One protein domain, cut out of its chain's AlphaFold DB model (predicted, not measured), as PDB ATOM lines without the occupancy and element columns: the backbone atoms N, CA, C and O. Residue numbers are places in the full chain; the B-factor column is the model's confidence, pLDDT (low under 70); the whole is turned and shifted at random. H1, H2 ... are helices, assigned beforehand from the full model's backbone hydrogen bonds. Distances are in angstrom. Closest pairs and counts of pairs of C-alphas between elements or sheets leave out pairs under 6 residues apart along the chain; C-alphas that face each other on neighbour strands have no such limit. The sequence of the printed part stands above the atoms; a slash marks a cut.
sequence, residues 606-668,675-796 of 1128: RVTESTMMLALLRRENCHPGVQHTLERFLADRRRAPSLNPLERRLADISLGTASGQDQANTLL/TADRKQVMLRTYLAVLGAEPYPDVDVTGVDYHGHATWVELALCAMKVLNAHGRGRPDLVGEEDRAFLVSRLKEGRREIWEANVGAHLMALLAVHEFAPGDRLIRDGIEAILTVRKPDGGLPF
ATOM      1  N   ARG A 606     147.389 210.479 173.593       92.75
ATOM      2  CA  ARG A 606     147.036 211.825 173.127       92.75
ATOM      3  C   ARG A 606     147.589 212.912 174.027       92.75
ATOM      4  O   ARG A 606     147.766 212.718 175.233       92.75
ATOM      5  N   VAL A 607     147.800 214.099 173.458       93.19
ATOM      6  CA  VAL A 607     148.200 215.264 174.253       93.19
ATOM      7  C   VAL A 607     147.075 215.695 175.193       93.19
ATOM      8  O   VAL A 607     147.345 215.923 176.366       93.19
ATOM      9  N   THR A 608     145.827 215.757 174.721       90.88
ATOM     10  CA  THR A 608     144.676 216.275 175.485       90.88
ATOM     11  C   THR A 608     144.464 215.561 176.825       90.88
ATOM     12  O   THR A 608     144.440 216.204 177.870       90.88
ATOM     13  N   GLU A 609     144.358 214.233 176.836       96.00
ATOM     14  CA  GLU A 609     144.167 213.465 178.071       96.00
ATOM     15  C   GLU A 609     145.414 213.514 178.970       96.00
ATOM     16  O   GLU A 609     145.306 213.650 180.191       96.00
ATOM     17  N   SER A 610     146.611 213.494 178.373       97.44
ATOM     18  CA  SER A 610     147.878 213.565 179.111       97.44
ATOM     19  C   SER A 610     148.084 214.911 179.821       97.44
ATOM     20  O   SER A 610     148.578 214.938 180.951       97.44
ATOM     21  N   THR A 611     147.686 216.034 179.208       96.12
ATOM     22  CA  THR A 611     147.759 217.367 179.838       96.12
ATOM     23  C   THR A 611     146.717 217.534 180.941       96.12
ATOM     24  O   THR A 611     147.049 218.053 182.007       96.12
ATOM     25  N   MET A 612     145.495 217.027 180.744       95.94
ATOM     26  CA  MET A 612     144.449 217.038 181.776       95.94
ATOM     27  C   MET A 612     144.829 216.201 182.999       95.94
ATOM     28  O   MET A 612     144.657 216.659 184.131       95.94
ATOM     29  N   MET A 613     145.416 215.019 182.797       98.00
ATOM     30  CA  MET A 613     145.935 214.208 183.901       98.00
ATOM     31  C   MET A 613     147.086 214.902 184.629       98.00
ATOM     32  O   MET A 613     147.102 214.932 185.857       98.00
ATOM     33  N   LEU A 614     148.027 215.514 183.904       98.06
ATOM     34  CA  LEU A 614     149.118 216.271 184.519       98.06
ATOM     35  C   LEU A 614     148.588 217.445 185.364       98.06
ATOM     36  O   LEU A 614     149.095 217.687 186.459       98.06
ATOM     37  N   ALA A 615     147.543 218.137 184.902       96.94
ATOM     38  CA  ALA A 615     146.876 219.185 185.672       96.94
ATOM     39  C   ALA A 615     146.184 218.638 186.933       96.94
ATOM     40  O   ALA A 615     146.363 219.207 188.009       96.94
ATOM     41  N   LEU A 616     145.454 217.522 186.832       98.06
ATOM     42  CA  LEU A 616     144.807 216.868 187.976       98.06
ATOM     43  C   LEU A 616     145.833 216.406 189.026       98.06
ATOM     44  O   LEU A 616     145.693 216.730 190.204       98.06
ATOM     45  N   LEU A 617     146.904 215.725 188.606       98.12
ATOM     46  CA  LEU A 617     147.968 215.247 189.497       98.12
ATOM     47  C   LEU A 617     148.712 216.391 190.205       98.12
ATOM     48  O   LEU A 617     149.081 216.250 191.372       98.12
ATOM     49  N   ARG A 618     148.911 217.530 189.524       96.44
ATOM     50  CA  ARG A 618     149.481 218.752 190.122       96.44
ATOM     51  C   ARG A 618     148.528 219.379 191.147       96.44
ATOM     52  O   ARG A 618     148.981 219.750 192.225       96.44
ATOM     53  N   ARG A 619     147.223 219.453 190.849       96.50
ATOM     54  CA  ARG A 619     146.178 219.972 191.758       96.50
ATOM     55  C   ARG A 619     146.007 219.114 193.019       96.50
ATOM     56  O   ARG A 619     145.893 219.655 194.112       96.50
ATOM     57  N   GLU A 620     146.050 217.791 192.879       96.81
ATOM     58  CA  GLU A 620     145.994 216.824 193.991       96.81
ATOM     59  C   GLU A 620     147.370 216.556 194.644       96.81
ATOM     60  O   GLU A 620     147.464 215.784 195.597       96.81
ATOM     61  N   ASN A 621     148.448 217.177 194.145       96.31
ATOM     62  CA  ASN A 621     149.826 217.040 194.639       96.31
ATOM     63  C   ASN A 621     150.284 215.570 194.822       96.31
ATOM     64  O   ASN A 621     150.832 215.188 195.859       96.31
ATOM     65  N   CYS A 622     150.035 214.724 193.817       96.19
ATOM     66  CA  CYS A 622     150.241 213.272 193.897       96.19
ATOM     67  C   CYS A 622     150.964 212.677 192.669       96.19
ATOM     68  O   CYS A 622     151.112 213.316 191.630       96.19
ATOM     69  N   HIS A 623     151.464 211.442 192.810       97.69
ATOM     70  CA  HIS A 623     152.204 210.679 191.786       97.69
ATOM     71  C   HIS A 623     153.303 211.471 191.029       97.69
ATOM     72  O   HIS A 623     153.291 211.507 189.795       97.69
ATOM     73  N   PRO A 624     154.307 212.063 191.712       97.50
ATOM     74  CA  PRO A 624     155.342 212.881 191.062       97.50
ATOM     75  C   PRO A 624     156.131 212.131 189.971       97.50
ATOM     76  O   PRO A 624     156.501 212.720 188.958       97.50
ATOM     77  N   GLY A 625     156.331 210.814 190.120       97.38
ATOM     78  CA  GLY A 625     156.937 209.983 189.073       97.38
ATOM     79  C   GLY A 625     156.087 209.885 187.799       97.38
ATOM     80  O   GLY A 625     156.633 209.898 186.698       97.38
ATOM     81  N   VAL A 626     154.754 209.855 187.927       97.75
ATOM     82  CA  VAL A 626     153.846 209.876 186.768       97.75
ATOM     83  C   VAL A 626     153.859 211.256 186.115       97.75
ATOM     84  O   VAL A 626     154.005 211.325 184.895       97.75
ATOM     85  N   GLN A 627     153.800 212.336 186.906       98.19
ATOM     86  CA  GLN A 627     153.901 213.710 186.394       98.19
ATOM     87  C   GLN A 627     155.144 213.887 185.509       98.19
ATOM     88  O   GLN A 627     155.019 214.299 184.359       98.19
ATOM     89  N   HIS A 628     156.316 213.451 185.986       97.50
ATOM     90  CA  HIS A 628     157.562 213.517 185.218       97.50
ATOM     91  C   HIS A 628     157.500 212.745 183.884       97.50
ATOM     92  O   HIS A 628     158.005 213.204 182.859       97.50
ATOM     93  N   THR A 629     156.857 211.572 183.857       97.50
ATOM     94  CA  THR A 629     156.706 210.809 182.605       97.50
ATOM     95  C   THR A 629     155.698 211.419 181.632       97.50
ATOM     96  O   THR A 629     155.918 211.328 180.427       97.50
ATOM     97  N   LEU A 630     154.639 212.069 182.131       98.12
ATOM     98  CA  LEU A 630     153.699 212.833 181.306       98.12
ATOM     99  C   LEU A 630     154.400 214.055 180.701       98.12
ATOM    100  O   LEU A 630     154.281 214.297 179.506       98.12
ATOM    101  N   GLU A 631     155.197 214.782 181.487       97.62
ATOM    102  CA  GLU A 631     156.033 215.888 180.998       97.62
ATOM    103  C   GLU A 631     157.002 215.431 179.899       97.62
ATOM    104  O   GLU A 631     157.114 216.094 178.868       97.62
ATOM    105  N   ARG A 632     157.656 214.274 180.067       96.75
ATOM    106  CA  ARG A 632     158.517 213.683 179.029       96.75
ATOM    107  C   ARG A 632     157.731 213.365 177.753       96.75
ATOM    108  O   ARG A 632     158.129 213.824 176.687       96.75
ATOM    109  N   PHE A 633     156.604 212.654 177.865       96.88
ATOM    110  CA  PHE A 633     155.722 212.352 176.731       96.88
ATOM    111  C   PHE A 633     155.315 213.628 175.976       96.88
ATOM    112  O   PHE A 633     155.458 213.703 174.756       96.88
ATOM    113  N   LEU A 634     154.878 214.666 176.696       96.38
ATOM    114  CA  LEU A 634     154.491 215.951 176.112       96.38
ATOM    115  C   LEU A 634     155.673 216.654 175.428       96.38
ATOM    116  O   LEU A 634     155.510 217.201 174.337       96.38
ATOM    117  N   ALA A 635     156.863 216.627 176.033       94.75
ATOM    118  CA  ALA A 635     158.067 217.239 175.476       94.75
ATOM    119  C   ALA A 635     158.553 216.535 174.199       94.75
ATOM    120  O   ALA A 635     158.998 217.208 173.266       94.75
ATOM    121  N   ASP A 636     158.438 215.208 174.134       93.50
ATOM    122  CA  ASP A 636     158.783 214.425 172.949       93.50
ATOM    123  C   ASP A 636     157.720 214.594 171.852       93.50
ATOM    124  O   ASP A 636     158.056 214.933 170.714       93.50
ATOM    125  N   ARG A 637     156.426 214.495 172.191       91.06
ATOM    126  CA  ARG A 637     155.314 214.680 171.242       91.06
ATOM    127  C   ARG A 637     155.296 216.086 170.634       91.06
ATOM    128  O   ARG A 637     155.063 216.217 169.435       91.06
ATOM    129  N   ARG A 638     155.643 217.127 171.405       89.00
ATOM    130  CA  ARG A 638     155.810 218.523 170.939       89.00
ATOM    131  C   ARG A 638     156.844 218.675 169.814       89.00
ATOM    132  O   ARG A 638     156.701 219.573 168.982       89.00
ATOM    133  N   ARG A 639     157.866 217.812 169.756       87.06
ATOM    134  CA  ARG A 639     158.884 217.822 168.688       87.06
ATOM    135  C   ARG A 639     158.401 217.177 167.385       87.06
ATOM    136  O   ARG A 639     159.068 217.341 166.367       87.06
ATOM    137  N   ALA A 640     157.267 216.472 167.387       84.44
ATOM    138  CA  ALA A 640     156.730 215.860 166.177       84.44
ATOM    139  C   ALA A 640     156.319 216.939 165.147       84.44
ATOM    140  O   ALA A 640     155.570 217.863 165.500       84.44
ATOM    141  N   PRO A 641     156.750 216.828 163.873       71.75
ATOM    142  CA  PRO A 641     156.326 217.747 162.814       71.75
ATOM    143  C   PRO A 641     154.809 217.718 162.586       71.75
ATOM    144  O   PRO A 641     154.192 218.762 162.416       71.75
ATOM    145  N   SER A 642     154.203 216.529 162.681       72.00
ATOM    146  CA  SER A 642     152.775 216.269 162.452       72.00
ATOM    147  C   SER A 642     151.845 216.634 163.617       72.00
ATOM    148  O   SER A 642     150.656 216.323 163.569       72.00
ATOM    149  N   LEU A 643     152.344 217.255 164.694       80.12
ATOM    150  CA  LEU A 643     151.483 217.664 165.808       80.12
ATOM    151  C   LEU A 643     150.654 218.897 165.421       80.12
ATOM    152  O   LEU A 643     151.227 219.953 165.128       80.12
ATOM    153  N   ASN A 644     149.324 218.757 165.463       77.62
ATOM    154  CA  ASN A 644     148.388 219.825 165.105       77.62
ATOM    155  C   ASN A 644     148.513 221.050 166.046       77.62
ATOM    156  O   ASN A 644     149.006 220.913 167.174       77.62
ATOM    157  N   PRO A 645     148.078 222.253 165.616       79.38
ATOM    158  CA  PRO A 645     148.268 223.487 166.386       79.38
ATOM    159  C   PRO A 645     147.649 223.455 167.789       79.38
ATOM    160  O   PRO A 645     148.245 223.976 168.732       79.38
ATOM    161  N   LEU A 646     146.489 222.810 167.942       78.19
ATOM    162  CA  LEU A 646     145.797 222.679 169.222       78.19
ATOM    163  C   LEU A 646     146.602 221.824 170.212       78.19
ATOM    164  O   LEU A 646     146.919 222.287 171.307       78.19
ATOM    165  N   GLU A 647     146.978 220.602 169.833       85.12
ATOM    166  CA  GLU A 647     147.793 219.734 170.689       85.12
ATOM    167  C   GLU A 647     149.155 220.372 170.996       85.12
ATOM    168  O   GLU A 647     149.615 220.330 172.137       85.12
ATOM    169  N   ARG A 648     149.779 221.040 170.015       86.50
ATOM    170  CA  ARG A 648     151.023 221.792 170.227       86.50
ATOM    171  C   ARG A 648     150.852 222.847 171.321       86.50
ATOM    172  O   ARG A 648     151.629 222.852 172.274       86.50
ATOM    173  N   ARG A 649     149.791 223.660 171.250       83.88
ATOM    174  CA  ARG A 649     149.473 224.680 172.260       83.88
ATOM    175  C   ARG A 649     149.220 224.067 173.643       83.88
ATOM    176  O   ARG A 649     149.765 224.571 174.623       83.88
ATOM    177  N   LEU A 650     148.456 222.973 173.738       87.62
ATOM    178  CA  LEU A 650     148.196 222.273 175.007       87.62
ATOM    179  C   LEU A 650     149.491 221.747 175.655       87.62
ATOM    180  O   LEU A 650     149.677 221.891 176.868       87.62
ATOM    181  N   ALA A 651     150.407 221.183 174.858       90.94
ATOM    182  CA  ALA A 651     151.719 220.745 175.332       90.94
ATOM    183  C   ALA A 651     152.594 221.933 175.778       90.94
ATOM    184  O   ALA A 651     153.167 221.890 176.865       90.94
ATOM    185  N   ASP A 652     152.653 223.012 174.989       89.00
ATOM    186  CA  ASP A 652     153.405 224.234 175.312       89.00
ATOM    187  C   ASP A 652     152.955 224.885 176.633       89.00
ATOM    188  O   ASP A 652     153.791 225.303 177.436       89.00
ATOM    189  N   ILE A 653     151.645 224.938 176.887       89.00
ATOM    190  CA  ILE A 653     151.075 225.417 178.157       89.00
ATOM    191  C   ILE A 653     151.531 224.519 179.314       89.00
ATOM    192  O   ILE A 653     152.068 224.997 180.311       89.00
ATOM    193  N   SER A 654     151.350 223.206 179.170       91.75
ATOM    194  CA  SER A 654     151.556 222.235 180.256       91.75
ATOM    195  C   SER A 654     153.024 222.089 180.677       91.75
ATOM    196  O   SER A 654     153.307 221.779 181.840       91.75
ATOM    197  N   LEU A 655     153.941 222.348 179.740       91.81
ATOM    198  CA  LEU A 655     155.393 222.392 179.931       91.81
ATOM    199  C   LEU A 655     155.915 223.774 180.369       91.81
ATOM    200  O   LEU A 655     157.111 223.915 180.614       91.81
ATOM    201  N   GLY A 656     155.056 224.798 180.451       87.75
ATOM    202  CA  GLY A 656     155.459 226.163 180.807       87.75
ATOM    203  C   GLY A 656     156.302 226.872 179.738       87.75
ATOM    204  O   GLY A 656     157.045 227.794 180.065       87.75
ATOM    205  N   THR A 657     156.216 226.447 178.472       82.06
ATOM    206  CA  THR A 657     156.978 227.017 177.345       82.06
ATOM    207  C   THR A 657     156.164 227.957 176.454       82.06
ATOM    208  O   THR A 657     156.735 228.594 175.567       82.06
ATOM    209  N   ALA A 658     154.854 228.073 176.680       77.50
ATOM    210  CA  ALA A 658     153.991 229.019 175.978       77.50
ATOM    211  C   ALA A 658     154.296 230.485 176.349       77.50
ATOM    212  O   ALA A 658     154.482 230.831 177.515       77.50
ATOM    213  N   SER A 659     154.251 231.370 175.353       57.53
ATOM    214  CA  SER A 659     154.195 232.825 175.541       57.53
ATOM    215  C   SER A 659     153.131 233.416 174.611       57.53
ATOM    216  O   SER A 659     152.851 232.851 173.555       57.53
ATOM    217  N   GLY A 660     152.493 234.517 175.021       57.94
ATOM    218  CA  GLY A 660     151.399 235.144 174.266       57.94
ATOM    219  C   GLY A 660     150.031 234.460 174.418       57.94
ATOM    220  O   GLY A 660     149.923 233.330 174.900       57.94
ATOM    221  N   GLN A 661     148.979 235.181 174.020       57.69
ATOM    222  CA  GLN A 661     147.590 234.711 173.967       57.69
ATOM    223  C   GLN A 661     147.231 234.354 172.517       57.69
ATOM    224  O   GLN A 661     147.000 235.252 171.710       57.69
ATOM    225  N   ASP A 662     147.161 233.060 172.204       57.72
ATOM    226  CA  ASP A 662     146.591 232.578 170.939       57.72
ATOM    227  C   ASP A 662     145.096 232.329 171.151       57.72
ATOM    228  O   ASP A 662     144.725 231.668 172.117       57.72
ATOM    229  N   GLN A 663     144.232 232.852 170.279       58.91
ATOM    230  CA  GLN A 663     142.784 232.706 170.452       58.91
ATOM    231  C   GLN A 663     142.323 231.296 170.060       58.91
ATOM    232  O   GLN A 663     142.629 230.829 168.961       58.91
ATOM    233  N   ALA A 664     141.490 230.662 170.893       57.81
ATOM    234  CA  ALA A 664     140.858 229.372 170.590       57.81
ATOM    235  C   ALA A 664     140.179 229.307 169.199       57.81
ATOM    236  O   ALA A 664     140.184 228.256 168.561       57.81
ATOM    237  N   ASN A 665     139.657 230.432 168.691       56.84
ATOM    238  CA  ASN A 665     139.059 230.530 167.352       56.84
ATOM    239  C   ASN A 665     140.084 230.337 166.218       56.84
ATOM    240  O   ASN A 665     139.754 229.763 165.186       56.84
ATOM    241  N   THR A 666     141.331 230.774 166.408       58.97
ATOM    242  CA  THR A 666     142.424 230.592 165.438       58.97
ATOM    243  C   THR A 666     142.913 229.141 165.404       58.97
ATOM    244  O   THR A 666     143.311 228.653 164.353       58.97
ATOM    245  N   LEU A 667     142.823 228.421 166.529       60.56
ATOM    246  CA  LEU A 667     143.186 226.999 166.634       60.56
ATOM    247  C   LEU A 667     142.135 226.045 166.029       60.56
ATOM    248  O   LEU A 667     142.371 224.839 165.983       60.56
ATOM    249  N   LEU A 668     140.982 226.567 165.592       57.97
ATOM    250  CA  LEU A 668     139.841 225.798 165.076       57.97
ATOM    251  C   LEU A 668     139.422 226.172 163.638       57.97
ATOM    252  O   LEU A 668     138.401 225.676 163.168       57.97
ATOM    253  N   THR A 675     127.953 222.333 165.307       50.19
ATOM    254  CA  THR A 675     127.993 222.395 166.790       50.19
ATOM    255  C   THR A 675     129.127 223.282 167.313       50.19
ATOM    256  O   THR A 675     129.739 222.957 168.340       50.19
ATOM    257  N   ALA A 676     129.464 224.337 166.567       56.97
ATOM    258  CA  ALA A 676     130.624 225.193 166.810       56.97
ATOM    259  C   ALA A 676     130.671 225.715 168.255       56.97
ATOM    260  O   ALA A 676     131.650 225.462 168.955       56.97
ATOM    261  N   ASP A 677     129.586 226.326 168.735       63.28
ATOM    262  CA  ASP A 677     129.533 226.996 170.040       63.28
ATOM    263  C   ASP A 677     129.873 226.043 171.196       63.28
ATOM    264  O   ASP A 677     130.805 226.281 171.961       63.28
ATOM    265  N   ARG A 678     129.200 224.886 171.284       69.00
ATOM    266  CA  ARG A 678     129.456 223.891 172.344       69.00
ATOM    267  C   ARG A 678     130.895 223.361 172.314       69.00
ATOM    268  O   ARG A 678     131.489 223.140 173.370       69.00
ATOM    269  N   LYS A 679     131.466 223.162 171.120       69.69
ATOM    270  CA  LYS A 679     132.854 222.693 170.944       69.69
ATOM    271  C   LYS A 679     133.872 223.779 171.310       69.69
ATOM    272  O   LYS A 679     134.857 223.469 171.976       69.69
ATOM    273  N   GLN A 680     133.612 225.041 170.964       71.62
ATOM    274  CA  GLN A 680     134.416 226.186 171.406       71.62
ATOM    275  C   GLN A 680     134.395 226.320 172.934       71.62
ATOM    276  O   GLN A 680     135.442 226.516 173.542       71.62
ATOM    277  N   VAL A 681     133.233 226.155 173.573       78.75
ATOM    278  CA  VAL A 681     133.107 226.196 175.040       78.75
ATOM    279  C   VAL A 681     133.884 225.056 175.694       78.75
ATOM    280  O   VAL A 681     134.617 225.304 176.649       78.75
ATOM    281  N   MET A 682     133.804 223.833 175.161       80.81
ATOM    282  CA  MET A 682     134.615 222.698 175.624       80.81
ATOM    283  C   MET A 682     136.116 223.011 175.535       80.81
ATOM    284  O   MET A 682     136.820 222.901 176.538       80.81
ATOM    285  N   LEU A 683     136.599 223.482 174.380       78.38
ATOM    286  CA  LEU A 683     138.012 223.821 174.195       78.38
ATOM    287  C   LEU A 683     138.471 224.965 175.116       78.38
ATOM    288  O   LEU A 683     139.533 224.881 175.729       78.38
ATOM    289  N   ARG A 684     137.675 226.026 175.261       81.75
ATOM    290  CA  ARG A 684     138.009 227.136 176.167       81.75
ATOM    291  C   ARG A 684     137.985 226.704 177.632       81.75
ATOM    292  O   ARG A 684     138.829 227.149 178.400       81.75
ATOM    293  N   THR A 685     137.104 225.771 178.003       87.56
ATOM    294  CA  THR A 685     137.140 225.119 179.323       87.56
ATOM    295  C   THR A 685     138.452 224.353 179.507       87.56
ATOM    296  O   THR A 685     139.083 224.484 180.550       87.56
ATOM    297  N   TYR A 686     138.911 223.608 178.493       86.50
ATOM    298  CA  TYR A 686     140.188 222.886 178.549       86.50
ATOM    299  C   TYR A 686     141.378 223.845 178.742       86.50
ATOM    300  O   TYR A 686     142.197 223.645 179.636       86.50
ATOM    301  N   LEU A 687     141.452 224.925 177.958       85.25
ATOM    302  CA  LEU A 687     142.506 225.940 178.091       85.25
ATOM    303  C   LEU A 687     142.467 226.650 179.456       85.25
ATOM    304  O   LEU A 687     143.522 226.924 180.032       85.25
ATOM    305  N   ALA A 688     141.275 226.898 180.005       89.00
ATOM    306  CA  ALA A 688     141.102 227.519 181.316       89.00
ATOM    307  C   ALA A 688     141.459 226.590 182.489       89.00
ATOM    308  O   ALA A 688     142.096 227.027 183.446       89.00
ATOM    309  N   VAL A 689     141.155 225.291 182.391       91.25
ATOM    310  CA  VAL A 689     141.583 224.269 183.366       91.25
ATOM    311  C   VAL A 689     143.110 224.200 183.482       91.25
ATOM    312  O   VAL A 689     143.627 224.031 184.591       91.25
ATOM    313  N   LEU A 690     143.819 224.380 182.360       89.38
ATOM    314  CA  LEU A 690     145.283 224.458 182.293       89.38
ATOM    315  C   LEU A 690     145.852 225.850 182.649       89.38
ATOM    316  O   LEU A 690     147.068 226.025 182.650       89.38
ATOM    317  N   GLY A 691     145.003 226.841 182.948       85.62
ATOM    318  CA  GLY A 691     145.409 228.198 183.331       85.62
ATOM    319  C   GLY A 691     145.885 229.098 182.181       85.62
ATOM    320  O   GLY A 691     146.523 230.116 182.440       85.62
ATOM    321  N   ALA A 692     145.605 228.744 180.922       81.56
ATOM    322  CA  ALA A 692     146.062 229.492 179.746       81.56
ATOM    323  C   ALA A 692     145.096 230.589 179.266       81.56
ATOM    324  O   ALA A 692     145.533 231.568 178.661       81.56
ATOM    325  N   GLU A 693     143.798 230.433 179.532       82.81
ATOM    326  CA  GLU A 693     142.751 231.421 179.250       82.81
ATOM    327  C   GLU A 693     141.838 231.602 180.479       82.81
ATOM    328  O   GLU A 693     141.751 230.706 181.320       82.81
ATOM    329  N   PRO A 694     141.108 232.726 180.603       86.25
ATOM    330  CA  PRO A 694     139.962 232.811 181.505       86.25
ATOM    331  C   PRO A 694     138.849 231.837 181.085       86.25
ATOM    332  O   PRO A 694     138.611 231.643 179.891       86.25
ATOM    333  N   TYR A 695     138.110 231.293 182.057       88.62
ATOM    334  CA  TYR A 695     136.933 230.462 181.782       88.62
ATOM    335  C   TYR A 695     135.907 231.218 180.909       88.62
ATOM    336  O   TYR A 695     135.662 232.406 181.151       88.62
ATOM    337  N   PRO A 696     135.316 230.570 179.886       83.06
ATOM    338  CA  PRO A 696     134.391 231.217 178.962       83.06
ATOM    339  C   PRO A 696     133.146 231.779 179.664       83.06
ATOM    340  O   PRO A 696     132.535 231.136 180.519       83.06
ATOM    341  N   ASP A 697     132.734 232.981 179.250       82.38
ATOM    342  CA  ASP A 697     131.488 233.596 179.706       82.38
ATOM    343  C   ASP A 697     130.285 232.965 178.990       82.38
ATOM    344  O   ASP A 697     129.808 233.461 177.971       82.38
ATOM    345  N   VAL A 698     129.843 231.820 179.509       79.00
ATOM    346  CA  VAL A 698     128.626 231.121 179.081       79.00
ATOM    347  C   VAL A 698     127.620 230.995 180.211       79.00
ATOM    348  O   VAL A 698     127.998 230.840 181.377       79.00
ATOM    349  N   ASP A 699     126.337 231.016 179.857       82.12
ATOM    350  CA  ASP A 699     125.265 230.670 180.781       82.12
ATOM    351  C   ASP A 699     125.275 229.161 181.059       82.12
ATOM    352  O   ASP A 699     124.755 228.348 180.297       82.12
ATOM    353  N   VAL A 700     125.893 228.794 182.179       83.31
ATOM    354  CA  VAL A 700     125.933 227.416 182.679       83.31
ATOM    355  C   VAL A 700     124.579 226.933 183.216       83.31
ATOM    356  O   VAL A 700     124.405 225.731 183.397       83.31
ATOM    357  N   THR A 701     123.615 227.825 183.479       78.69
ATOM    358  CA  THR A 701     122.312 227.437 184.048       78.69
ATOM    359  C   THR A 701     121.382 226.831 183.002       78.69
ATOM    360  O   THR A 701     120.629 225.917 183.325       78.69
ATOM    361  N   GLY A 702     121.507 227.257 181.740       77.19
ATOM    362  CA  GLY A 702     120.804 226.681 180.591       77.19
ATOM    363  C   GLY A 702     121.420 225.394 180.022       77.19
ATOM    364  O   GLY A 702     120.942 224.900 179.004       77.19
ATOM    365  N   VAL A 703     122.483 224.848 180.631       82.25
ATOM    366  CA  VAL A 703     123.104 223.589 180.181       82.25
ATOM    367  C   VAL A 703     122.293 222.401 180.693       82.25
ATOM    368  O   VAL A 703     122.537 221.898 181.793       82.25
ATOM    369  N   ASP A 704     121.356 221.936 179.868       84.25
ATOM    370  CA  ASP A 704     120.819 220.581 179.977       84.25
ATOM    371  C   ASP A 704     121.866 219.582 179.455       84.25
ATOM    372  O   ASP A 704     122.452 219.757 178.383       84.25
ATOM    373  N   TYR A 705     122.137 218.557 180.257       88.44
ATOM    374  CA  TYR A 705     123.051 217.466 179.933       88.44
ATOM    375  C   TYR A 705     122.349 216.110 179.866       88.44
ATOM    376  O   TYR A 705     122.984 215.132 179.478       88.44
ATOM    377  N   HIS A 706     121.062 216.034 180.206       88.38
ATOM    378  CA  HIS A 706     120.280 214.818 180.055       88.38
ATOM    379  C   HIS A 706     119.896 214.602 178.586       88.38
ATOM    380  O   HIS A 706     119.991 215.485 177.739       88.38
ATOM    381  N   GLY A 707     119.494 213.378 178.241       83.75
ATOM    382  CA  GLY A 707     119.047 213.078 176.878       83.75
ATOM    383  C   GLY A 707     120.178 212.816 175.871       83.75
ATOM    384  O   GLY A 707     119.886 212.374 174.759       83.75
ATOM    385  N   HIS A 708     121.448 212.997 176.244       86.94
ATOM    386  CA  HIS A 708     122.625 212.748 175.401       86.94
ATOM    387  C   HIS A 708     123.266 211.366 175.645       86.94
ATOM    388  O   HIS A 708     122.877 210.656 176.558       86.94
ATOM    389  N   ALA A 709     124.250 210.943 174.840       86.81
ATOM    390  CA  ALA A 709     125.012 209.720 175.142       86.81
ATOM    391  C   ALA A 709     125.663 209.815 176.538       86.81
ATOM    392  O   ALA A 709     126.122 210.889 176.920       86.81
ATOM    393  N   THR A 710     125.725 208.720 177.297       90.69
ATOM    394  CA  THR A 710     126.089 208.718 178.737       90.69
ATOM    395  C   THR A 710     127.414 209.415 179.079       90.69
ATOM    396  O   THR A 710     127.528 210.070 180.117       90.69
ATOM    397  N   TRP A 711     128.422 209.328 178.205       87.12
ATOM    398  CA  TRP A 711     129.697 210.040 178.351       87.12
ATOM    399  C   TRP A 711     129.591 211.550 178.054       87.12
ATOM    400  O   TRP A 711     130.319 212.345 178.649       87.12
ATOM    401  N   VAL A 712     128.664 211.963 177.181       87.62
ATOM    402  CA  VAL A 712     128.328 213.375 176.924       87.62
ATOM    403  C   VAL A 712     127.586 213.966 178.120       87.62
ATOM    404  O   VAL A 712     127.907 215.085 178.511       87.62
ATOM    405  N   GLU A 713     126.650 213.222 178.728       91.81
ATOM    406  CA  GLU A 713     125.952 213.659 179.950       91.81
ATOM    407  C   GLU A 713     126.982 213.975 181.062       91.81
ATOM    408  O   GLU A 713     126.958 215.053 181.660       91.81
ATOM    409  N   LEU A 714     127.964 213.081 181.266       93.50
ATOM    410  CA  LEU A 714     129.069 213.281 182.213       93.50
ATOM    411  C   LEU A 714     129.939 214.501 181.863       93.50
ATOM    412  O   LEU A 714     130.197 215.342 182.728       93.50
ATOM    413  N   ALA A 715     130.383 214.615 180.608       91.19
ATOM    414  CA  ALA A 715     131.265 215.695 180.170       91.19
ATOM    415  C   ALA A 715     130.598 217.079 180.261       91.19
ATOM    416  O   ALA A 715     131.241 218.040 180.684       91.19
ATOM    417  N   LEU A 716     129.310 217.191 179.915       90.56
ATOM    418  CA  LEU A 716     128.558 218.444 180.011       90.56
ATOM    419  C   LEU A 716     128.321 218.864 181.461       90.56
ATOM    420  O   LEU A 716     128.552 220.028 181.792       90.56
ATOM    421  N   CYS A 717     127.943 217.932 182.341       95.00
ATOM    422  CA  CYS A 717     127.816 218.229 183.767       95.00
ATOM    423  C   CYS A 717     129.169 218.656 184.373       95.00
ATOM    424  O   CYS A 717     129.236 219.622 185.133       95.00
ATOM    425  N   ALA A 718     130.272 218.004 183.989       95.31
ATOM    426  CA  ALA A 718     131.613 218.393 184.423       95.31
ATOM    427  C   ALA A 718     132.001 219.798 183.925       95.31
ATOM    428  O   ALA A 718     132.486 220.622 184.700       95.31
ATOM    429  N   MET A 719     131.726 220.113 182.652       91.75
ATOM    430  CA  MET A 719     131.927 221.454 182.090       91.75
ATOM    431  C   MET A 719     131.086 222.521 182.802       91.75
ATOM    432  O   MET A 719     131.601 223.609 183.056       91.75
ATOM    433  N   LYS A 720     129.823 222.230 183.142       92.88
ATOM    434  CA  LYS A 720     128.938 223.131 183.900       92.88
ATOM    435  C   LYS A 720     129.573 223.521 185.240       92.88
ATOM    436  O   LYS A 720     129.705 224.708 185.532       92.88
ATOM    437  N   VAL A 721     130.045 222.529 185.999       95.56
ATOM    438  CA  VAL A 721     130.719 222.730 187.294       95.56
ATOM    439  C   VAL A 721     132.023 223.518 187.144       95.56
ATOM    440  O   VAL A 721     132.198 224.529 187.824       95.56
ATOM    441  N   LEU A 722     132.910 223.106 186.232       95.25
ATOM    442  CA  LEU A 722     134.216 223.747 186.022       95.25
ATOM    443  C   LEU A 722     134.082 225.223 185.628       95.25
ATOM    444  O   LEU A 722     134.776 226.072 186.181       95.25
ATOM    445  N   ASN A 723     133.158 225.553 184.720       93.56
ATOM    446  CA  ASN A 723     132.928 226.940 184.312       93.56
ATOM    447  C   ASN A 723     132.282 227.779 185.421       93.56
ATOM    448  O   ASN A 723     132.644 228.942 185.590       93.56
ATOM    449  N   ALA A 724     131.362 227.214 186.205       93.88
ATOM    450  CA  ALA A 724     130.756 227.910 187.337       93.88
ATOM    451  C   ALA A 724     131.790 228.237 188.432       93.88
ATOM    452  O   ALA A 724     131.927 229.394 188.839       93.88
ATOM    453  N   HIS A 725     132.571 227.243 188.865       94.75
ATOM    454  CA  HIS A 725     133.614 227.414 189.883       94.75
ATOM    455  C   HIS A 725     134.754 228.311 189.390       94.75
ATOM    456  O   HIS A 725     135.111 229.274 190.069       94.75
ATOM    457  N   GLY A 726     135.250 228.081 188.171       92.44
ATOM    458  CA  GLY A 726     136.323 228.863 187.555       92.44
ATOM    459  C   GLY A 726     135.998 230.347 187.332       92.44
ATOM    460  O   GLY A 726     136.903 231.175 187.234       92.44
ATOM    461  N   ARG A 727     134.707 230.707 187.306       93.19
ATOM    462  CA  ARG A 727     134.208 232.093 187.266       93.19
ATOM    463  C   ARG A 727     133.917 232.696 188.648       93.19
ATOM    464  O   ARG A 727     133.411 233.816 188.722       93.19
ATOM    465  N   GLY A 728     134.177 231.973 189.740       93.69
ATOM    466  CA  GLY A 728     133.824 232.397 191.099       93.69
ATOM    467  C   GLY A 728     132.315 232.401 191.373       93.69
ATOM    468  O   GLY A 728     131.849 233.169 192.213       93.69
ATOM    469  N   ARG A 729     131.544 231.573 190.653       93.81
ATOM    470  CA  ARG A 729     130.077 231.462 190.737       93.81
ATOM    471  C   ARG A 729     129.606 230.024 191.035       93.81
ATOM    472  O   ARG A 729     128.799 229.474 190.284       93.81
ATOM    473  N   PRO A 730     130.085 229.384 192.125       94.19
ATOM    474  CA  PRO A 730     129.677 228.024 192.499       94.19
ATOM    475  C   PRO A 730     128.187 227.921 192.875       94.19
ATOM    476  O   PRO A 730     127.628 226.829 192.896       94.19
ATOM    477  N   ASP A 731     127.525 229.054 193.130       93.31
ATOM    478  CA  ASP A 731     126.080 229.163 193.351       93.31
ATOM    479  C   ASP A 731     125.235 228.757 192.129       93.31
ATOM    480  O   ASP A 731     124.063 228.427 192.285       93.31
ATOM    481  N   LEU A 732     125.829 228.728 190.931       91.56
ATOM    482  CA  LEU A 732     125.181 228.262 189.699       91.56
ATOM    483  C   LEU A 732     125.170 226.725 189.553       91.56
ATOM    484  O   LEU A 732     124.621 226.213 188.580       91.56
ATOM    485  N   VAL A 733     125.780 225.990 190.493       93.88
ATOM    486  CA  VAL A 733     125.822 224.520 190.510       93.88
ATOM    487  C   VAL A 733     124.816 223.977 191.523       93.88
ATOM    488  O   VAL A 733     124.938 224.209 192.733       93.88
ATOM    489  N   GLY A 734     123.849 223.197 191.044       92.12
ATOM    490  CA  GLY A 734     122.841 222.542 191.872       92.12
ATOM    491  C   GLY A 734     123.402 221.397 192.722       92.12
ATOM    492  O   GLY A 734     124.505 220.893 192.503       92.12
ATOM    493  N   GLU A 735     122.626 220.954 193.713       94.06
ATOM    494  CA  GLU A 735     122.931 219.707 194.429       94.06
ATOM    495  C   GLU A 735     122.803 218.489 193.504       94.06
ATOM    496  O   GLU A 735     123.632 217.586 193.574       94.06
ATOM    497  N   GLU A 736     121.841 218.521 192.580       94.00
ATOM    498  CA  GLU A 736     121.630 217.517 191.534       94.00
ATOM    499  C   GLU A 736     122.867 217.334 190.638       94.00
ATOM    500  O   GLU A 736     123.333 216.209 190.482       94.00
ATOM    501  N   ASP A 737     123.481 218.425 190.163       95.38
ATOM    502  CA  ASP A 737     124.711 218.383 189.351       95.38
ATOM    503  C   ASP A 737     125.868 217.686 190.094       95.38
ATOM    504  O   ASP A 737     126.567 216.824 189.553       95.38
ATOM    505  N   ARG A 738     126.059 218.027 191.378       96.38
ATOM    506  CA  ARG A 738     127.087 217.402 192.228       96.38
ATOM    507  C   ARG A 738     126.774 215.930 192.487       96.38
ATOM    508  O   ARG A 738     127.672 215.091 192.401       96.38
ATOM    509  N   ALA A 739     125.516 215.607 192.785       96.12
ATOM    510  CA  ALA A 739     125.057 214.244 193.020       96.12
ATOM    511  C   ALA A 739     125.207 213.367 191.767       96.12
ATOM    512  O   ALA A 739     125.635 212.220 191.889       96.12
ATOM    513  N   PHE A 740     124.941 213.911 190.576       96.25
ATOM    514  CA  PHE A 740     125.114 213.233 189.295       96.25
ATOM    515  C   PHE A 740     126.577 212.838 189.055       96.25
ATOM    516  O   PHE A 740     126.861 211.646 188.904       96.25
ATOM    517  N   LEU A 741     127.520 213.793 189.116       95.06
ATOM    518  CA  LEU A 741     128.957 213.505 188.967       95.06
ATOM    519  C   LEU A 741     129.434 212.458 189.982       95.06
ATOM    520  O   LEU A 741     130.080 211.474 189.620       95.06
ATOM    521  N   VAL A 742     129.069 212.641 191.254       95.50
ATOM    522  CA  VAL A 742     129.433 211.724 192.341       95.50
ATOM    523  C   VAL A 742     128.826 210.332 192.137       95.50
ATOM    524  O   VAL A 742     129.488 209.345 192.451       95.50
ATOM    525  N   SER A 743     127.605 210.217 191.607       94.69
ATOM    526  CA  SER A 743     126.979 208.925 191.305       94.69
ATOM    527  C   SER A 743     127.715 208.202 190.179       94.69
ATOM    528  O   SER A 743     128.115 207.053 190.361       94.69
ATOM    529  N   ARG A 744     127.979 208.874 189.050       93.12
ATOM    530  CA  ARG A 744     128.661 208.251 187.900       93.12
ATOM    531  C   ARG A 744     130.082 207.802 188.237       93.12
ATOM    532  O   ARG A 744     130.469 206.688 187.898       93.12
ATOM    533  N   LEU A 745     130.829 208.607 188.992       92.19
ATOM    534  CA  LEU A 745     132.168 208.233 189.466       92.19
ATOM    535  C   LEU A 745     132.142 207.126 190.539       92.19
ATOM    536  O   LEU A 745     133.076 206.334 190.618       92.19
ATOM    537  N   LYS A 746     131.070 207.010 191.339       91.38
ATOM    538  CA  LYS A 746     130.866 205.867 192.253       91.38
ATOM    539  C   LYS A 746     130.528 204.574 191.514       91.38
ATOM    540  O   LYS A 746     130.975 203.512 191.940       91.38
ATOM    541  N   GLU A 747     129.750 204.648 190.439       85.44
ATOM    542  CA  GLU A 747     129.485 203.501 189.565       85.44
ATOM    543  C   GLU A 747     130.767 203.060 188.837       85.44
ATOM    544  O   GLU A 747     131.084 201.875 188.827       85.44
ATOM    545  N   GLY A 748     131.543 204.010 188.305       72.38
ATOM    546  CA  GLY A 748     132.863 203.801 187.692       72.38
ATOM    547  C   GLY A 748     134.027 203.738 188.690       72.38
ATOM    548  O   GLY A 748     135.147 204.109 188.368       72.38
ATOM    549  N   ARG A 749     133.807 203.308 189.935       75.69
ATOM    550  CA  ARG A 749     134.825 203.435 190.997       75.69
ATOM    551  C   ARG A 749     136.117 202.636 190.759       75.69
ATOM    552  O   ARG A 749     137.142 202.933 191.365       75.69
ATOM    553  N   ARG A 750     136.053 201.575 189.954       79.06
ATOM    554  CA  ARG A 750     137.197 200.705 189.619       79.06
ATOM    555  C   ARG A 750     137.538 200.708 188.128       79.06
ATOM    556  O   ARG A 750     138.468 200.018 187.732       79.06
ATOM    557  N   GLU A 751     136.777 201.439 187.319       87.69
ATOM    558  CA  GLU A 751     136.818 201.368 185.858       87.69
ATOM    559  C   GLU A 751     136.514 202.737 185.255       87.69
ATOM    560  O   GLU A 751     135.701 203.504 185.766       87.69
ATOM    561  N   ILE A 752     137.135 203.045 184.123       92.94
ATOM    562  CA  ILE A 752     136.916 204.322 183.449       92.94
ATOM    563  C   ILE A 752     135.489 204.336 182.891       92.94
ATOM    564  O   ILE A 752     135.165 203.554 182.003       92.94
ATOM    565  N   TRP A 753     134.640 205.213 183.435       92.88
ATOM    566  CA  TRP A 753     133.246 205.410 183.006       92.88
ATOM    567  C   TRP A 753     133.098 205.434 181.475       92.88
ATOM    568  O   TRP A 753     133.636 206.324 180.812       92.88
ATOM    569  N   GLU A 754     132.360 204.457 180.934       91.69
ATOM    570  CA  GLU A 754     132.115 204.268 179.492       91.69
ATOM    571  C   GLU A 754     133.411 204.257 178.655       91.69
ATOM    572  O   GLU A 754     133.442 204.747 177.527       91.69
ATOM    573  N   ALA A 755     134.501 203.754 179.251       92.94
ATOM    574  CA  ALA A 755     135.863 203.729 178.720       92.94
ATOM    575  C   ALA A 755     136.419 205.101 178.260       92.94
ATOM    576  O   ALA A 755     137.484 205.168 177.655       92.94
ATOM    577  N   ASN A 756     135.750 206.216 178.570       93.69
ATOM    578  CA  ASN A 756     136.085 207.537 178.044       93.69
ATOM    579  C   ASN A 756     137.010 208.300 179.007       93.69
ATOM    580  O   ASN A 756     136.556 208.937 179.964       93.69
ATOM    581  N   VAL A 757     138.321 208.245 178.745       95.31
ATOM    582  CA  VAL A 757     139.361 208.820 179.617       95.31
ATOM    583  C   VAL A 757     139.179 210.333 179.768       95.31
ATOM    584  O   VAL A 757     139.250 210.854 180.881       95.31
ATOM    585  N   GLY A 758     138.877 211.039 178.674       92.31
ATOM    586  CA  GLY A 758     138.681 212.492 178.674       92.31
ATOM    587  C   GLY A 758     137.467 212.947 179.494       92.31
ATOM    588  O   GLY A 758     137.578 213.866 180.307       92.31
ATOM    589  N   ALA A 759     136.315 212.286 179.336       92.88
ATOM    590  CA  ALA A 759     135.112 212.589 180.117       92.88
ATOM    591  C   ALA A 759     135.302 212.267 181.610       92.88
ATOM    592  O   ALA A 759     134.869 213.042 182.465       92.88
ATOM    593  N   HIS A 760     135.998 211.170 181.926       95.81
ATOM    594  CA  HIS A 760     136.315 210.800 183.304       95.81
ATOM    595  C   HIS A 760     137.266 211.818 183.955       95.81
ATOM    596  O   HIS A 760     136.961 212.322 185.033       95.81
ATOM    597  N   LEU A 761     138.359 212.203 183.281       96.44
ATOM    598  CA  LEU A 761     139.288 213.246 183.748       96.44
ATOM    599  C   LEU A 761     138.576 214.573 184.028       96.44
ATOM    600  O   LEU A 761     138.781 215.166 185.087       96.44
ATOM    601  N   MET A 762     137.707 215.014 183.114       94.75
ATOM    602  CA  MET A 762     136.898 216.223 183.298       94.75
ATOM    603  C   MET A 762     135.996 216.131 184.533       94.75
ATOM    604  O   MET A 762     135.899 217.097 185.286       94.75
ATOM    605  N   ALA A 763     135.375 214.975 184.783       96.94
ATOM    606  CA  ALA A 763     134.555 214.761 185.972       96.94
ATOM    607  C   ALA A 763     135.380 214.762 187.273       96.94
ATOM    608  O   ALA A 763     134.945 215.364 188.253       96.94
ATOM    609  N   LEU A 764     136.580 214.169 187.293       97.75
ATOM    610  CA  LEU A 764     137.475 214.229 188.461       97.75
ATOM    611  C   LEU A 764     137.940 215.664 188.749       97.75
ATOM    612  O   LEU A 764     137.904 216.107 189.896       97.75
ATOM    613  N   LEU A 765     138.313 216.411 187.704       97.81
ATOM    614  CA  LEU A 765     138.657 217.832 187.795       97.81
ATOM    615  C   LEU A 765     137.475 218.672 188.303       97.81
ATOM    616  O   LEU A 765     137.677 219.553 189.129       97.81
ATOM    617  N   ALA A 766     136.248 218.376 187.868       97.44
ATOM    618  CA  ALA A 766     135.040 219.039 188.355       97.44
ATOM    619  C   ALA A 766     134.739 218.724 189.833       97.44
ATOM    620  O   ALA A 766     134.362 219.624 190.580       97.44
ATOM    621  N   VAL A 767     134.933 217.475 190.278       97.56
ATOM    622  CA  VAL A 767     134.772 217.093 191.694       97.56
ATOM    623  C   VAL A 767     135.823 217.765 192.578       97.56
ATOM    624  O   VAL A 767     135.485 218.214 193.671       97.56
ATOM    625  N   HIS A 768     137.063 217.926 192.103       97.31
ATOM    626  CA  HIS A 768     138.109 218.658 192.827       97.31
ATOM    627  C   HIS A 768     137.692 220.096 193.196       97.31
ATOM    628  O   HIS A 768     138.023 220.559 194.285       97.31
ATOM    629  N   GLU A 769     136.913 220.786 192.354       96.38
ATOM    630  CA  GLU A 769     136.473 222.171 192.609       96.38
ATOM    631  C   GLU A 769     135.520 222.322 193.819       96.38
ATOM    632  O   GLU A 769     135.349 223.435 194.326       96.38
ATOM    633  N   PHE A 770     134.885 221.237 194.292       95.50
ATOM    634  CA  PHE A 770     133.983 221.257 195.460       95.50
ATOM    635  C   PHE A 770     134.279 220.198 196.538       95.50
ATOM    636  O   PHE A 770     133.741 220.295 197.641       95.50
ATOM    637  N   ALA A 771     135.123 219.208 196.250       94.94
ATOM    638  CA  ALA A 771     135.530 218.138 197.162       94.94
ATOM    639  C   ALA A 771     136.999 217.699 196.912       94.94
ATOM    640  O   ALA A 771     137.249 216.543 196.559       94.94
ATOM    641  N   PRO A 772     137.991 218.598 197.075       94.81
ATOM    642  CA  PRO A 772     139.404 218.278 196.842       94.81
ATOM    643  C   PRO A 772     139.912 217.200 197.817       94.81
ATOM    644  O   PRO A 772     139.545 217.192 198.995       94.81
ATOM    645  N   GLY A 773     140.762 216.283 197.342       91.38
ATOM    646  CA  GLY A 773     141.270 215.160 198.145       91.38
ATOM    647  C   GLY A 773     140.260 214.041 198.451       91.38
ATOM    648  O   GLY A 773     140.593 213.091 199.185       91.38
ATOM    649  N   ASP A 774     139.034 214.109 197.911       94.94
ATOM    650  CA  ASP A 774     138.032 213.053 198.082       94.94
ATOM    651  C   ASP A 774     138.567 211.694 197.597       94.94
ATOM    652  O   ASP A 774     139.443 211.579 196.732       94.94
ATOM    653  N   ARG A 775     138.057 210.615 198.191       93.06
ATOM    654  CA  ARG A 775     138.465 209.266 197.811       93.06
ATOM    655  C   ARG A 775     138.073 208.920 196.371       93.06
ATOM    656  O   ARG A 775     138.792 208.148 195.753       93.06
ATOM    657  N   LEU A 776     137.000 209.491 195.826       93.81
ATOM    658  CA  LEU A 776     136.600 209.294 194.429       93.81
ATOM    659  C   LEU A 776     137.635 209.842 193.443       93.81
ATOM    660  O   LEU A 776     137.868 209.212 192.417       93.81
ATOM    661  N   ILE A 777     138.298 210.955 193.774       96.06
ATOM    662  CA  ILE A 777     139.371 211.510 192.938       96.06
ATOM    663  C   ILE A 777     140.555 210.539 192.902       96.06
ATOM    664  O   ILE A 777     141.054 210.214 191.830       96.06
ATOM    665  N   ARG A 778     140.953 210.004 194.062       94.56
ATOM    666  CA  ARG A 778     142.037 209.013 194.169       94.56
ATOM    667  C   ARG A 778     141.699 207.684 193.495       94.56
ATOM    668  O   ARG A 778     142.485 207.213 192.683       94.56
ATOM    669  N   ASP A 779     140.536 207.106 193.797       95.06
ATOM    670  CA  ASP A 779     140.088 205.842 193.202       95.06
ATOM    671  C   ASP A 779     139.980 205.985 191.652       95.06
ATOM    672  O   ASP A 779     140.377 205.076 190.924       95.06
ATOM    673  N   GLY A 780     139.545 207.147 191.135       95.56
ATOM    674  CA  GLY A 780     139.490 207.452 189.694       95.56
ATOM    675  C   GLY A 780     140.850 207.732 189.032       95.56
ATOM    676  O   GLY A 780     141.071 207.315 187.895       95.56
ATOM    677  N   ILE A 781     141.789 208.383 189.735       96.81
ATOM    678  CA  ILE A 781     143.187 208.528 189.286       96.81
ATOM    679  C   ILE A 781     143.802 207.144 189.072       96.81
ATOM    680  O   ILE A 781     144.338 206.884 187.996       96.81
ATOM    681  N   GLU A 782     143.677 206.239 190.047       96.19
ATOM    682  CA  GLU A 782     144.207 204.875 189.932       96.19
ATOM    683  C   GLU A 782     143.556 204.111 188.765       96.19
ATOM    684  O   GLU A 782     144.264 203.472 187.989       96.19
ATOM    685  N   ALA A 783     142.236 204.243 188.564       94.69
ATOM    686  CA  ALA A 783     141.547 203.651 187.414       94.69
ATOM    687  C   ALA A 783     142.124 204.137 186.067       94.69
ATOM    688  O   ALA A 783     142.380 203.323 185.180       94.69
ATOM    689  N   ILE A 784     142.406 205.437 185.921       96.44
ATOM    690  CA  ILE A 784     143.022 206.011 184.709       96.44
ATOM    691  C   ILE A 784     144.483 205.565 184.541       96.44
ATOM    692  O   ILE A 784     144.935 205.341 183.417       96.44
ATOM    693  N   LEU A 785     145.233 205.379 185.631       95.88
ATOM    694  CA  LEU A 785     146.614 204.892 185.552       95.88
ATOM    695  C   LEU A 785     146.713 203.457 185.005       95.88
ATOM    696  O   LEU A 785     147.745 203.129 184.420       95.88
ATOM    697  N   THR A 786     145.655 202.639 185.104       94.50
ATOM    698  CA  THR A 786     145.641 201.276 184.528       94.50
ATOM    699  C   THR A 786     145.748 201.236 182.998       94.50
ATOM    700  O   THR A 786     146.214 200.237 182.458       94.50
ATOM    701  N   VAL A 787     145.370 202.313 182.293       94.12
ATOM    702  CA  VAL A 787     145.348 202.372 180.812       94.12
ATOM    703  C   VAL A 787     146.464 203.240 180.218       94.12
ATOM    704  O   VAL A 787     146.501 203.493 179.009       94.12
ATOM    705  N   ARG A 788     147.383 203.708 181.072       95.31
ATOM    706  CA  ARG A 788     148.536 204.529 180.697       95.31
ATOM    707  C   ARG A 788     149.524 203.732 179.844       95.31
ATOM    708  O   ARG A 788     149.875 202.601 180.176       95.31
ATOM    709  N   LYS A 789     150.002 204.334 178.755       95.44
ATOM    710  CA  LYS A 789     150.834 203.653 177.754       95.44
ATOM    711  C   LYS A 789     152.330 203.685 178.117       95.44
ATOM    712  O   LYS A 789     152.744 204.496 178.953       95.44
ATOM    713  N   PRO A 790     153.170 202.825 177.501       94.56
ATOM    714  CA  PRO A 790     154.609 202.760 177.786       94.56
ATOM    715  C   PRO A 790     155.389 204.056 177.508       94.56
ATOM    716  O   PRO A 790     156.406 204.305 178.158       94.56
ATOM    717  N   ASP A 791     154.916 204.900 176.585       94.31
ATOM    718  CA  ASP A 791     155.501 206.225 176.316       94.31
ATOM    719  C   ASP A 791     155.381 207.186 177.522       94.31
ATOM    720  O   ASP A 791     156.238 208.052 177.738       94.31
ATOM    721  N   GLY A 792     154.384 206.950 178.377       94.88
ATOM    722  CA  GLY A 792     154.068 207.695 179.588       94.88
ATOM    723  C   GLY A 792     152.762 208.485 179.513       94.88
ATOM    724  O   GLY A 792     152.332 208.982 180.557       94.88
ATOM    725  N   GLY A 793     152.150 208.585 178.328       96.75
ATOM    726  CA  GLY A 793     150.905 209.296 178.053       96.75
ATOM    727  C   GLY A 793     149.633 208.472 178.288       96.75
ATOM    728  O   GLY A 793     149.671 207.297 178.667       96.75
ATOM    729  N   LEU A 794     148.488 209.122 178.077       97.50
ATOM    730  CA  LEU A 794     147.152 208.531 178.174       97.50
ATOM    731  C   LEU A 794     146.428 208.540 176.820       97.50
ATOM    732  O   LEU A 794     146.521 209.540 176.103       97.50
ATOM    733  N   PRO A 795     145.664 207.486 176.482       95.69
ATOM    734  CA  PRO A 795     144.819 207.456 175.292       95.69
ATOM    735  C   PRO A 795     143.488 208.197 175.507       95.69
ATOM    736  O   PRO A 795     143.133 208.540 176.634       95.69
ATOM    737  N   PHE A 796     142.710 208.375 174.434       92.31
ATOM    738  CA  PHE A 796     141.318 208.853 174.512       92.31
ATOM    739  C   PHE A 796     140.362 207.805 175.105       92.31
ATOM    740  O   PHE A 796     139.596 208.084 176.028       92.31
TER     741      PHE A 796
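What this domain is: This is residues 606 to 668 and 675 to 796 of the 1128 residues of the protein "SQHop_cyclase_C domain-containing protein" of Streptomyces piniterrae (UniProt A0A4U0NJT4). Two helices, H1 and H7, stand side by side in the middle of a rounded, all-helix body. On one side H2 and H3 pack on H1 as a three-helix up-and-down bundle; on the other, H5, H6 and H8 pack round H7, while H4 packs on H5 and reaches H1 with its last residues. The printed part has 185 residues with eight named helices, H1 to H8 in chain order, and no named strand. It is compact, with a radius of gyration of the C-alphas of 15.7 A and spans of 44 by 36 by 28 A.

How they stand to each other: Start at the longest helix, H5, residues 710 to 726. It touches H7, residues 757 to 768, closest at the C-alphas of Ala 718 and Ala 763, 4.9 A apart; the tilt, 37 degrees, is only just steep. With residues 719 to 726 alone, H5 touches H4, residues 676 to 689, at a steep tilt of 57 degrees; the closest C-alphas, Thr 685 and Asn 723, are 6.8 A apart. H6, residues 735 to 747, touches H7 at Leu 741 and Ala 763, their closest C-alphas, 6.5 A apart. H7 forms a hairpin with H8, residues 775 to 785, the closest C-alphas being Leu 764 and Ile 777 at 5.6 A. Now look at H1, residues 607 to 619: it touches H7 the same way at a shallow tilt of 22 degrees, closest at the C-alphas of Glu 609 and Gly 758, 5.6 A. H1, H2, residues 624 to 638, and H3, residues 645 to 654, form the up and down bundle, each running against the one before. H1 and H2 are closest at the C-alphas of Leu 614 and Gln 627, 5.7 A. H2 and H5 are apart. In each of the eight helices every O i to N i+4 pair is within hydrogen-bond range.

Where its parts are: Find C-alpha 607 at (148.200, 215.264, 174.253), where H1 begins. H5 runs 24.3 A from C-alpha 710 at (126.089, 208.718, 178.737) to C-alpha 726; H2 is 20.9 A long and H4 19.9 A. H8 ends at C-alpha 785, (146.614, 204.892, 185.552).

The domain as a whole: The C-alphas of Pro 641 and Glu 735, 46.0 A apart, are the two farthest apart. Residues 669 to 674 are not printed, and C-alphas 668 and 675 are 12.4 A apart across this cut. The link from H4 to H5 is long, 20 residues. Look for pLDDT under 70 at residues 659 to 668 and 675 to 679; the mean of the printed part is 88.5.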